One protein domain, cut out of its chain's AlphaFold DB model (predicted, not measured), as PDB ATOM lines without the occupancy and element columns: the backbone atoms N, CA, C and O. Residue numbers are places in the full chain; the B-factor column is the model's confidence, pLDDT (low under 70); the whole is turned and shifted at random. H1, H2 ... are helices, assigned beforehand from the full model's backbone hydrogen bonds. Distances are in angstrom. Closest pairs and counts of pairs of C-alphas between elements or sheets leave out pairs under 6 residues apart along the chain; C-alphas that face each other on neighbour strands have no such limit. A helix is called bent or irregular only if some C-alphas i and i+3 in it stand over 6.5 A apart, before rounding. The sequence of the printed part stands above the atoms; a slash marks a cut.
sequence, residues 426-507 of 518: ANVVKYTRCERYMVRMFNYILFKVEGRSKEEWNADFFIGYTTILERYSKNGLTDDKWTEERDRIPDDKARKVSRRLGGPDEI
ATOM      1  N   ALA A 426     281.108   6.390  56.172       81.81
ATOM      2  CA  ALA A 426     280.396   5.773  55.056       81.81
ATOM      3  C   ALA A 426     279.379   4.721  55.532       81.81
ATOM      4  O   ALA A 426     278.297   4.603  54.956       81.81
ATOM      5  N   ASN A 427     279.691   3.982  56.604       83.62
ATOM      6  CA  ASN A 427     278.739   3.052  57.206       83.62
ATOM      7  C   ASN A 427     277.537   3.789  57.798       83.62
ATOM      8  O   ASN A 427     276.414   3.388  57.520       83.62
ATOM      9  N   VAL A 428     277.755   4.881  58.540       83.75
ATOM     10  CA  VAL A 428     276.659   5.683  59.113       83.75
ATOM     11  C   VAL A 428     275.721   6.192  58.033       83.75
ATOM     12  O   VAL A 428     274.517   6.026  58.163       83.75
ATOM     13  N   VAL A 429     276.264   6.742  56.948       80.75
ATOM     14  CA  VAL A 429     275.467   7.276  55.833       80.75
ATOM     15  C   VAL A 429     274.650   6.180  55.157       80.75
ATOM     16  O   VAL A 429     273.486   6.385  54.825       80.75
ATOM     17  N   LYS A 430     275.236   4.991  54.974       83.12
ATOM     18  CA  LYS A 430     274.486   3.835  54.479       83.12
ATOM     19  C   LYS A 430     273.342   3.484  55.435       83.12
ATOM     20  O   LYS A 430     272.214   3.306  54.989       83.12
ATOM     21  N   TYR A 431     273.619   3.404  56.737       83.12
ATOM     22  CA  TYR A 431     272.604   3.061  57.732       83.12
ATOM     23  C   TYR A 431     271.474   4.087  57.771       83.12
ATOM     24  O   TYR A 431     270.317   3.685  57.724       83.12
ATOM     25  N   THR A 432     271.774   5.389  57.772       82.94
ATOM     26  CA  THR A 432     270.739   6.433  57.774       82.94
ATOM     27  C   THR A 432     269.873   6.378  56.517       82.94
ATOM     28  O   THR A 432     268.655   6.479  56.621       82.94
ATOM     29  N   ARG A 433     270.456   6.104  55.340       83.31
ATOM     30  CA  ARG A 433     269.683   5.904  54.100       83.31
ATOM     31  C   ARG A 433     268.761   4.688  54.173       83.31
ATOM     32  O   ARG A 433     267.596   4.793  53.796       83.31
ATOM     33  N   CYS A 434     269.254   3.545  54.651       84.62
ATOM     34  CA  CYS A 434     268.425   2.345  54.790       84.62
ATOM     35  C   CYS A 434     267.314   2.536  55.838       84.62
ATOM     36  O   CYS A 434     266.191   2.097  55.617       84.62
ATOM     37  N   GLU A 435     267.590   3.234  56.946       84.06
ATOM     38  CA  GLU A 435     266.574   3.625  57.938       84.06
ATOM     39  C   GLU A 435     265.484   4.493  57.304       84.06
ATOM     40  O   GLU A 435     264.297   4.212  57.467       84.06
ATOM     41  N   ARG A 436     265.876   5.518  56.538       84.62
ATOM     42  CA  ARG A 436     264.936   6.388  55.826       84.62
ATOM     43  C   ARG A 436     264.065   5.588  54.863       84.62
ATOM     44  O   ARG A 436     262.853   5.773  54.842       84.62
ATOM     45  N   TYR A 437     264.668   4.672  54.103       85.38
ATOM     46  CA  TYR A 437     263.937   3.768  53.217       85.38
ATOM     47  C   TYR A 437     262.896   2.944  53.986       85.38
ATOM     48  O   TYR A 437     261.734   2.933  53.592       85.38
ATOM     49  N   MET A 438     263.283   2.310  55.098       86.69
ATOM     50  CA  MET A 438     262.379   1.494  55.918       86.69
ATOM     51  C   MET A 438     261.204   2.304  56.460       86.69
ATOM     52  O   MET A 438     260.055   1.904  56.286       86.69
ATOM     53  N   VAL A 439     261.472   3.462  57.074       85.88
ATOM     54  CA  VAL A 439     260.419   4.339  57.613       85.88
ATOM     55  C   VAL A 439     259.448   4.746  56.511       85.88
ATOM     56  O   VAL A 439     258.235   4.701  56.710       85.88
ATOM     57  N   ARG A 440     259.952   5.091  55.324       83.06
ATOM     58  CA  ARG A 440     259.089   5.480  54.207       83.06
ATOM     59  C   ARG A 440     258.295   4.329  53.620       83.06
ATOM     60  O   ARG A 440     257.117   4.518  53.346       83.06
ATOM     61  N   MET A 441     258.900   3.155  53.459       84.19
ATOM     62  CA  MET A 441     258.175   1.955  53.039       84.19
ATOM     63  C   MET A 441     257.042   1.634  54.006       84.19
ATOM     64  O   MET A 441     255.928   1.357  53.574       84.19
ATOM     65  N   PHE A 442     257.303   1.733  55.309       86.50
ATOM     66  CA  PHE A 442     256.300   1.465  56.330       86.50
ATOM     67  C   PHE A 442     255.125   2.447  56.244       86.50
ATOM     68  O   PHE A 442     253.969   2.030  56.211       86.50
ATOM     69  N   ASN A 443     255.416   3.748  56.136       85.06
ATOM     70  CA  ASN A 443     254.392   4.779  55.958       85.06
ATOM     71  C   ASN A 443     253.627   4.609  54.637       85.06
ATOM     72  O   ASN A 443     252.413   4.765  54.613       85.06
ATOM     73  N   TYR A 444     254.300   4.223  53.552       83.31
ATOM     74  CA  TYR A 444     253.649   3.957  52.269       83.31
ATOM     75  C   TYR A 444     252.675   2.774  52.349       83.31
ATOM     76  O   TYR A 444     251.553   2.862  51.855       83.31
ATOM     77  N   ILE A 445     253.079   1.680  53.003       84.69
ATOM     78  CA  ILE A 445     252.202   0.525  53.236       84.69
ATOM     79  C   ILE A 445     251.000   0.946  54.085       84.69
ATOM     80  O   ILE A 445     249.870   0.628  53.721       84.69
ATOM     81  N   LEU A 446     251.220   1.705  55.164       84.81
ATOM     82  CA  LEU A 446     250.143   2.221  56.014       84.81
ATOM     83  C   LEU A 446     249.152   3.070  55.209       84.81
ATOM     84  O   LEU A 446     247.950   2.839  55.277       84.81
ATOM     85  N   PHE A 447     249.658   3.991  54.391       82.75
ATOM     86  CA  PHE A 447     248.854   4.855  53.532       82.75
ATOM     87  C   PHE A 447     247.984   4.061  52.552       82.75
ATOM     88  O   PHE A 447     246.801   4.355  52.385       82.75
ATOM     89  N   LYS A 448     248.555   3.019  51.932       82.12
ATOM     90  CA  LYS A 448     247.825   2.136  51.015       82.12
ATOM     91  C   LYS A 448     246.771   1.291  51.722       82.12
ATOM     92  O   LYS A 448     245.677   1.147  51.187       82.12
ATOM     93  N   VAL A 449     247.085   0.752  52.898       84.69
ATOM     94  CA  VAL A 449     246.151  -0.068  53.685       84.69
ATOM     95  C   VAL A 449     245.002   0.770  54.247       84.69
ATOM     96  O   VAL A 449     243.869   0.301  54.266       84.69
ATOM     97  N   GLU A 450     245.264   2.012  54.661       86.06
ATOM     98  CA  GLU A 450     244.238   2.931  55.173       86.06
ATOM     99  C   GLU A 450     243.370   3.563  54.067       86.06
ATOM    100  O   GLU A 450     242.408   4.258  54.382       86.06
ATOM    101  N   GLY A 451     243.670   3.327  52.782       83.88
ATOM    102  CA  GLY A 451     242.862   3.834  51.664       83.88
ATOM    103  C   GLY A 451     242.846   5.362  51.547       83.88
ATOM    104  O   GLY A 451     241.865   5.930  51.070       83.88
ATOM    105  N   ARG A 452     243.916   6.018  52.004       80.50
ATOM    106  CA  ARG A 452     244.044   7.480  52.072       80.50
ATOM    107  C   ARG A 452     244.080   8.131  50.690       80.50
ATOM    108  O   ARG A 452     244.558   7.536  49.717       80.50
ATOM    109  N   SER A 453     243.595   9.367  50.607       81.69
ATOM    110  CA  SER A 453     243.614  10.144  49.369       81.69
ATOM    111  C   SER A 453     245.017  10.689  49.085       81.69
ATOM    112  O   SER A 453     245.845  10.835  49.983       81.69
ATOM    113  N   LYS A 454     245.321  10.993  47.818       78.75
ATOM    114  CA  LYS A 454     246.664  11.446  47.409       78.75
ATOM    115  C   LYS A 454     247.064  12.761  48.093       78.75
ATOM    116  O   LYS A 454     248.244  12.994  48.328       78.75
ATOM    117  N   GLU A 455     246.078  13.585  48.418       77.50
ATOM    118  CA  GLU A 455     246.212  14.877  49.091       77.50
ATOM    119  C   GLU A 455     246.650  14.722  50.561       77.50
ATOM    120  O   GLU A 455     247.303  15.608  51.113       77.50
ATOM    121  N   GLU A 456     246.359  13.571  51.180       78.31
ATOM    122  CA  GLU A 456     246.788  13.233  52.543       78.31
ATOM    123  C   GLU A 456     248.248  12.745  52.604       78.31
ATOM    124  O   GLU A 456     248.796  12.591  53.694       78.31
ATOM    125  N   TRP A 457     248.921  12.514  51.465       79.44
ATOM    126  CA  TRP A 457     250.345  12.154  51.440       79.44
ATOM    127  C   TRP A 457     251.233  13.390  51.633       79.44
ATOM    128  O   TRP A 457     251.855  13.906  50.702       79.44
ATOM    129  N   ASN A 458     251.279  13.883  52.867       75.00
ATOM    130  CA  ASN A 458     252.062  15.044  53.275       75.00
ATOM    131  C   ASN A 458     252.775  14.784  54.614       75.00
ATOM    132  O   ASN A 458     252.633  13.714  55.204       75.00
ATOM    133  N   ALA A 459     253.574  15.749  55.078       70.44
ATOM    134  CA  ALA A 459     254.397  15.602  56.279       70.44
ATOM    135  C   ALA A 459     253.602  15.217  57.541       70.44
ATOM    136  O   ALA A 459     254.139  14.488  58.373       70.44
ATOM    137  N   ASP A 460     252.334  15.625  57.652       77.06
ATOM    138  CA  ASP A 460     251.494  15.363  58.826       77.06
ATOM    139  C   ASP A 460     251.071  13.890  58.926       77.06
ATOM    140  O   ASP A 460     250.807  13.385  60.018       77.06
ATOM    141  N   PHE A 461     251.039  13.172  57.798       79.31
ATOM    142  CA  PHE A 461     250.732  11.742  57.774       79.31
ATOM    143  C   PHE A 461     251.907  10.876  58.257       79.31
ATOM    144  O   PHE A 461     251.705   9.783  58.793       79.31
ATOM    145  N   PHE A 462     253.148  11.328  58.061       80.31
ATOM    146  CA  PHE A 462     254.321  10.497  58.320       80.31
ATOM    147  C   PHE A 462     254.566  10.282  59.813       80.31
ATOM    148  O   PHE A 462     254.823  11.213  60.572       80.31
ATOM    149  N   ILE A 463     254.624   9.012  60.215       84.12
ATOM    150  CA  ILE A 463     255.053   8.610  61.553       84.12
ATOM    151  C   ILE A 463     256.524   8.190  61.571       84.12
ATOM    152  O   ILE A 463     257.033   7.517  60.666       84.12
ATOM    153  N   GLY A 464     257.221   8.583  62.637       81.56
ATOM    154  CA  GLY A 464     258.624   8.250  62.855       81.56
ATOM    155  C   GLY A 464     258.839   6.800  63.294       81.56
ATOM    156  O   GLY A 464     257.927   6.106  63.740       81.56
ATOM    157  N   TYR A 465     260.092   6.350  63.223       82.12
ATOM    158  CA  TYR A 465     260.506   4.998  63.620       82.12
ATOM    159  C   TYR A 465     260.066   4.599  65.043       82.12
ATOM    160  O   TYR A 465     259.635   3.471  65.257       82.12
ATOM    161  N   THR A 466     260.164   5.504  66.016       82.00
ATOM    162  CA  THR A 466     259.769   5.260  67.418       82.00
ATOM    163  C   THR A 466     258.278   4.961  67.519       82.00
ATOM    164  O   THR A 466     257.900   3.947  68.093       82.00
ATOM    165  N   THR A 467     257.445   5.779  66.874       86.31
ATOM    166  CA  THR A 467     255.994   5.588  66.791       86.31
ATOM    167  C   THR A 467     255.644   4.278  66.085       86.31
ATOM    168  O   THR A 467     254.744   3.567  66.525       86.31
ATOM    169  N   ILE A 468     256.373   3.922  65.018       87.75
ATOM    170  CA  ILE A 468     256.217   2.628  64.337       87.75
ATOM    171  C   ILE A 468     256.529   1.480  65.307       87.75
ATOM    172  O   ILE A 468     255.721   0.566  65.460       87.75
ATOM    173  N   LEU A 469     257.666   1.523  66.005       86.25
ATOM    174  CA  LEU A 469     258.013   0.484  66.973       86.25
ATOM    175  C   LEU A 469     256.990   0.384  68.103       86.25
ATOM    176  O   LEU A 469     256.578  -0.719  68.440       86.25
ATOM    177  N   GLU A 470     256.551   1.503  68.672       88.88
ATOM    178  CA  GLU A 470     255.556   1.511  69.745       88.88
ATOM    179  C   GLU A 470     254.235   0.892  69.278       88.88
ATOM    180  O   GLU A 470     253.727  -0.029  69.924       88.88
ATOM    181  N   ARG A 471     253.733   1.324  68.113       89.38
ATOM    182  CA  ARG A 471     252.459   0.864  67.539       89.38
ATOM    183  C   ARG A 471     252.469  -0.626  67.204       89.38
ATOM    184  O   ARG A 471     251.467  -1.296  67.435       89.38
ATOM    185  N   TYR A 472     253.586  -1.153  66.702       88.06
ATOM    186  CA  TYR A 472     253.687  -2.540  66.227       88.06
ATOM    187  C   TYR A 472     254.504  -3.465  67.142       88.06
ATOM    188  O   TYR A 472     254.698  -4.639  66.819       88.06
ATOM    189  N   SER A 473     254.927  -2.984  68.314       88.62
ATOM    190  CA  SER A 473     255.654  -3.771  69.321       88.62
ATOM    191  C   SER A 473     254.895  -5.038  69.726       88.62
ATOM    192  O   SER A 473     255.462  -6.131  69.755       88.62
ATOM    193  N   LYS A 474     253.581  -4.915  69.957       87.81
ATOM    194  CA  LYS A 474     252.688  -6.033  70.308       87.81
ATOM    195  C   LYS A 474     252.539  -7.059  69.181       87.81
ATOM    196  O   LYS A 474     252.259  -8.221  69.451       87.81
ATOM    197  N   ASN A 475     252.785  -6.651  67.937       88.06
ATOM    198  CA  ASN A 475     252.769  -7.510  66.752       88.06
ATOM    199  C   ASN A 475     254.144  -8.154  66.498       88.06
ATOM    200  O   ASN A 475     254.370  -8.773  65.460       88.06
ATOM    201  N   GLY A 476     255.074  -8.017  67.447       86.25
ATOM    202  CA  GLY A 476     256.383  -8.649  67.408       86.25
ATOM    203  C   GLY A 476     257.428  -7.883  66.604       86.25
ATOM    204  O   GLY A 476     258.465  -8.480  66.303       86.25
ATOM    205  N   LEU A 477     257.188  -6.612  66.254       87.88
ATOM    206  CA  LEU A 477     258.218  -5.733  65.699       87.88
ATOM    207  C   LEU A 477     259.160  -5.285  66.825       87.88
ATOM    208  O   LEU A 477     258.750  -4.604  67.761       87.88
ATOM    209  N   THR A 478     260.428  -5.679  66.734       89.19
ATOM    210  CA  THR A 478     261.479  -5.320  67.694       89.19
ATOM    211  C   THR A 478     262.591  -4.539  66.999       89.19
ATOM    212  O   THR A 478     262.726  -4.604  65.775       89.19
ATOM    213  N   ASP A 479     263.417  -3.831  67.774       83.19
ATOM    214  CA  ASP A 479     264.585  -3.112  67.240       83.19
ATOM    215  C   ASP A 479     265.562  -4.047  66.505       83.19
ATOM    216  O   ASP A 479     266.094  -3.702  65.449       83.19
ATOM    217  N   ASP A 480     265.736  -5.268  67.017       85.25
ATOM    218  CA  ASP A 480     266.599  -6.275  66.400       85.25
ATOM    219  C   ASP A 480     266.065  -6.712  65.029       85.25
ATOM    220  O   ASP A 480     266.821  -6.734  64.059       85.25
ATOM    221  N   LYS A 481     264.755  -6.976  64.910       87.50
ATOM    222  CA  LYS A 481     264.132  -7.326  63.621       87.50
ATOM    223  C   LYS A 481     264.187  -6.172  62.628       87.50
ATOM    224  O   LYS A 481     264.491  -6.378  61.458       87.50
ATOM    225  N   TRP A 482     263.922  -4.950  63.092       87.69
ATOM    226  CA  TRP A 482     264.057  -3.754  62.261       87.69
ATOM    227  C   TRP A 482     265.481  -3.616  61.716       87.69
ATOM    228  O   TRP A 482     265.685  -3.368  60.529       87.69
ATOM    229  N   THR A 483     266.471  -3.817  62.586       84.94
ATOM    230  CA  THR A 483     267.892  -3.761  62.243       84.94
ATOM    231  C   THR A 483     268.286  -4.847  61.244       84.94
ATOM    232  O   THR A 483     269.011  -4.557  60.291       84.94
ATOM    233  N   GLU A 484     267.797  -6.075  61.429       86.56
ATOM    234  CA  GLU A 484     268.043  -7.190  60.516       86.56
ATOM    235  C   GLU A 484     267.507  -6.898  59.110       86.56
ATOM    236  O   GLU A 484     268.246  -7.034  58.132       86.56
ATOM    237  N   GLU A 485     266.261  -6.429  58.998       86.69
ATOM    238  CA  GLU A 485     265.670  -6.089  57.700       86.69
ATOM    239  C   GLU A 485     266.356  -4.885  57.055       86.69
ATOM    240  O   GLU A 485     266.670  -4.905  55.863       86.69
ATOM    241  N   ARG A 486     266.699  -3.860  57.843       86.38
ATOM    242  CA  ARG A 486     267.456  -2.709  57.342       86.38
ATOM    243  C   ARG A 486     268.774  -3.134  56.700       86.38
ATOM    244  O   ARG A 486     269.145  -2.622  55.642       86.38
ATOM    245  N   ASP A 487     269.506  -4.036  57.345       82.81
ATOM    246  CA  ASP A 487     270.833  -4.450  56.892       82.81
ATOM    247  C   ASP A 487     270.785  -5.308  55.613       82.81
ATOM    248  O   ASP A 487     271.795  -5.395  54.903       82.81
ATOM    249  N   ARG A 488     269.614  -5.867  55.270       86.62
ATOM    250  CA  ARG A 488     269.352  -6.561  53.998       86.62
ATOM    251  C   ARG A 488     269.092  -5.607  52.828       86.62
ATOM    252  O   ARG A 488     269.243  -6.025  51.681       86.62
ATOM    253  N   ILE A 489     268.762  -4.336  53.082       84.88
ATOM    254  CA  ILE A 489     268.454  -3.368  52.022       84.88
ATOM    255  C   ILE A 489     269.709  -3.041  51.193       84.88
ATOM    256  O   ILE A 489     270.723  -2.576  51.738       84.88
ATOM    257  N   PRO A 490     269.647  -3.206  49.858       84.06
ATOM    258  CA  PRO A 490     270.691  -2.738  48.955       84.06
ATOM    259  C   PRO A 490     270.848  -1.206  48.994       84.06
ATOM    260  O   PRO A 490     269.871  -0.459  48.915       84.06
ATOM    261  N   ASP A 491     272.088  -0.712  49.091       78.62
ATOM    262  CA  ASP A 491     272.371   0.734  49.205       78.62
ATOM    263  C   ASP A 491     271.902   1.526  47.969       78.62
ATOM    264  O   ASP A 491     271.481   2.675  48.083       78.62
ATOM    265  N   ASP A 492     271.923   0.916  46.783       80.50
ATOM    266  CA  ASP A 492     271.436   1.518  45.538       80.50
ATOM    267  C   ASP A 492     269.918   1.757  45.546       80.50
ATOM    268  O   ASP A 492     269.461   2.747  44.970       80.50
ATOM    269  N   LYS A 493     269.139   0.905  46.234       79.94
ATOM    270  CA  LYS A 493     267.707   1.142  46.477       79.94
ATOM    271  C   LYS A 493     267.513   2.295  47.460       79.94
ATOM    272  O   LYS A 493     266.759   3.223  47.172       79.94
ATOM    273  N   ALA A 494     268.247   2.290  48.572       79.50
ATOM    274  CA  ALA A 494     268.126   3.313  49.611       79.50
ATOM    275  C   ALA A 494     268.507   4.728  49.123       79.50
ATOM    276  O   ALA A 494     267.898   5.711  49.537       79.50
ATOM    277  N   ARG A 495     269.466   4.853  48.192       78.06
ATOM    278  CA  ARG A 495     269.866   6.147  47.596       78.06
ATOM    279  C   ARG A 495     268.770   6.844  46.789       78.06
ATOM    280  O   ARG A 495     268.856   8.053  46.611       78.06
ATOM    281  N   LYS A 496     267.780   6.106  46.279       77.38
ATOM    282  CA  LYS A 496     266.693   6.663  45.453       77.38
ATOM    283  C   LYS A 496     265.609   7.349  46.280       77.38
ATOM    284  O   LYS A 496     264.699   7.950  45.723       77.38
ATOM    285  N   VAL A 497     265.688   7.237  47.602       72.75
ATOM    286  CA  VAL A 497     264.707   7.805  48.516       72.75
ATOM    287  C   VAL A 497     264.998   9.285  48.735       72.75
ATOM    288  O   VAL A 497     266.101   9.643  49.157       72.75
ATOM    289  N   SER A 498     263.994  10.131  48.477       69.00
ATOM    290  CA  SER A 498     264.092  11.578  48.702       69.00
ATOM    291  C   SER A 498     264.480  11.905  50.153       69.00
ATOM    292  O   SER A 498     264.392  11.081  51.066       69.00
ATOM    293  N   ARG A 499     264.987  13.121  50.355       70.38
ATOM    294  CA  ARG A 499     265.360  13.656  51.673       70.38
ATOM    295  C   ARG A 499     264.200  14.399  52.342       70.38
ATOM    296  O   ARG A 499     264.165  14.432  53.562       70.38
ATOM    297  N   ARG A 500     263.265  14.969  51.570       63.41
ATOM    298  CA  ARG A 500     262.099  15.712  52.085       63.41
ATOM    299  C   ARG A 500     260.872  14.817  52.135       63.41
ATOM    300  O   ARG A 500     260.640  14.095  51.170       63.41
ATOM    301  N   LEU A 501     260.115  14.860  53.228       60.84
ATOM    302  CA  LEU A 501     258.808  14.206  53.332       60.84
ATOM    303  C   LEU A 501     257.751  15.041  52.595       60.84
ATOM    304  O   LEU A 501     257.735  16.260  52.749       60.84
ATOM    305  N   GLY A 502     256.895  14.408  51.785       50.94
ATOM    306  CA  GLY A 502     255.754  15.079  51.144       50.94
ATOM    307  C   GLY A 502     256.119  16.100  50.058       50.94
ATOM    308  O   GLY A 502     255.305  16.952  49.713       50.94
ATOM    309  N   GLY A 503     257.345  16.058  49.524       49.62
ATOM    310  CA  GLY A 503     257.766  16.947  48.436       49.62
ATOM    311  C   GLY A 503     257.083  16.613  47.096       49.62
ATOM    312  O   GLY A 503     256.678  15.468  46.884       49.62
ATOM    313  N   PRO A 504     257.003  17.564  46.144       40.81
ATOM    314  CA  PRO A 504     256.372  17.355  44.831       40.81
ATOM    315  C   PRO A 504     256.988  16.197  44.021       40.81
ATOM    316  O   PRO A 504     256.286  15.563  43.226       40.81
ATOM    317  N   ASP A 505     258.256  15.870  44.291       46.34
ATOM    318  CA  ASP A 505     258.985  14.725  43.729       46.34
ATOM    319  C   ASP A 505     258.423  13.360  44.176       46.34
ATOM    320  O   ASP A 505     258.643  12.351  43.509       46.34
ATOM    321  N   GLU A 506     257.692  13.301  45.296       52.31
ATOM    322  CA  GLU A 506     257.037  12.077  45.782       52.31
ATOM    323  C   GLU A 506     255.667  11.849  45.124       52.31
ATOM    324  O   GLU A 506     255.212  10.712  45.001       52.31
ATOM    325  N   ILE A 507     255.025  12.924  44.654       44.53
ATOM    326  CA  ILE A 507     253.643  12.942  44.148       44.53
ATOM    327  C   ILE A 507     253.572  12.555  42.656       44.53
ATOM    328  O   ILE A 507     252.562  11.998  42.208       44.53
TER     329      ILE A 507
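What this domain is: This is residues 426 to 507 of the 518 residues of an uncharacterized protein of Chara braunii (UniProt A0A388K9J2). One long helix, H1, runs through the middle of a flat body; H3 and H4 pack on residues 430 to 438 of it, H3 crossing it nearly at right angles. From the far end of H1 a long loop folds back to the start of H2 near Val 439, the free residues 471 to 476 stick out, and the short last helix H5 lies away from the other helices. The printed part has 82 residues with five named helices in the order H1 to H5 and no named strand, and its class is all helix. It is compact, with a radius of gyration of the C-alphas of 13.2 A and spans of 35 by 32 by 16 A.

Where its parts are: H1 is residues 426 to 449, from C-alpha 426 at (280.396, 5.773, 55.056) to C-alpha 449 at (246.151, -0.068, 53.685), a length of 34.8 A. H2, residues 465 to 475, is 15.0 A long and irregular: C-alphas 471 and 474 are 7.4 A apart. H3, residues 479 to 488, is 14.5 A long. H4 is residues 491 to 494, 5.0 A, and H5 is residues 504 to 507, 5.2 A, ending with C-alpha 507 at (253.643, 12.942, 44.148).

How they stand to each other: H1 touches H3 with its residues 431 to 438 alone, about perpendicular at 75 degrees; the closest C-alphas are those of Cys 434 and Arg 486, 5.7 A apart. H1 also touches H4, with residues 430 to 437 alone, and the closest C-alphas are those of Cys 434 and Ala 494, 5.3 A apart. H1 and H2 are close but not clearly touching, at a steep tilt of 59 degrees, the same way, with the closest C-alphas, those of Val 439 and Tyr 465, 6.0 A apart. H2 and H3 are close but not clearly touching, the closest C-alphas being those of Leu 469 and Asp 479, 7.5 A apart; at 70.3 degrees they are only just about perpendicular. H3 and H4 are apart, and H5 is apart from H1, H2, H3 and H4. In H1 and H3 every O i to N i+4 pair is within hydrogen-bond range, in H2 5 of 7 are, and H4 and H5 are too short for such a pair.

The domain as a whole: The C-alphas farthest apart are those of Ala 426 and Gly 451, 37.7 A. The printed part has no cut. The link from H1 to H2, residues 450 to 464, is long; those from H2 to H3 and from H3 to H4 are tight, and that from H4 to H5 is short. The mean pLDDT of the printed part is 79.9; residue 498 and residues 500 to 507 are under 70, and H5 has a mean of 46.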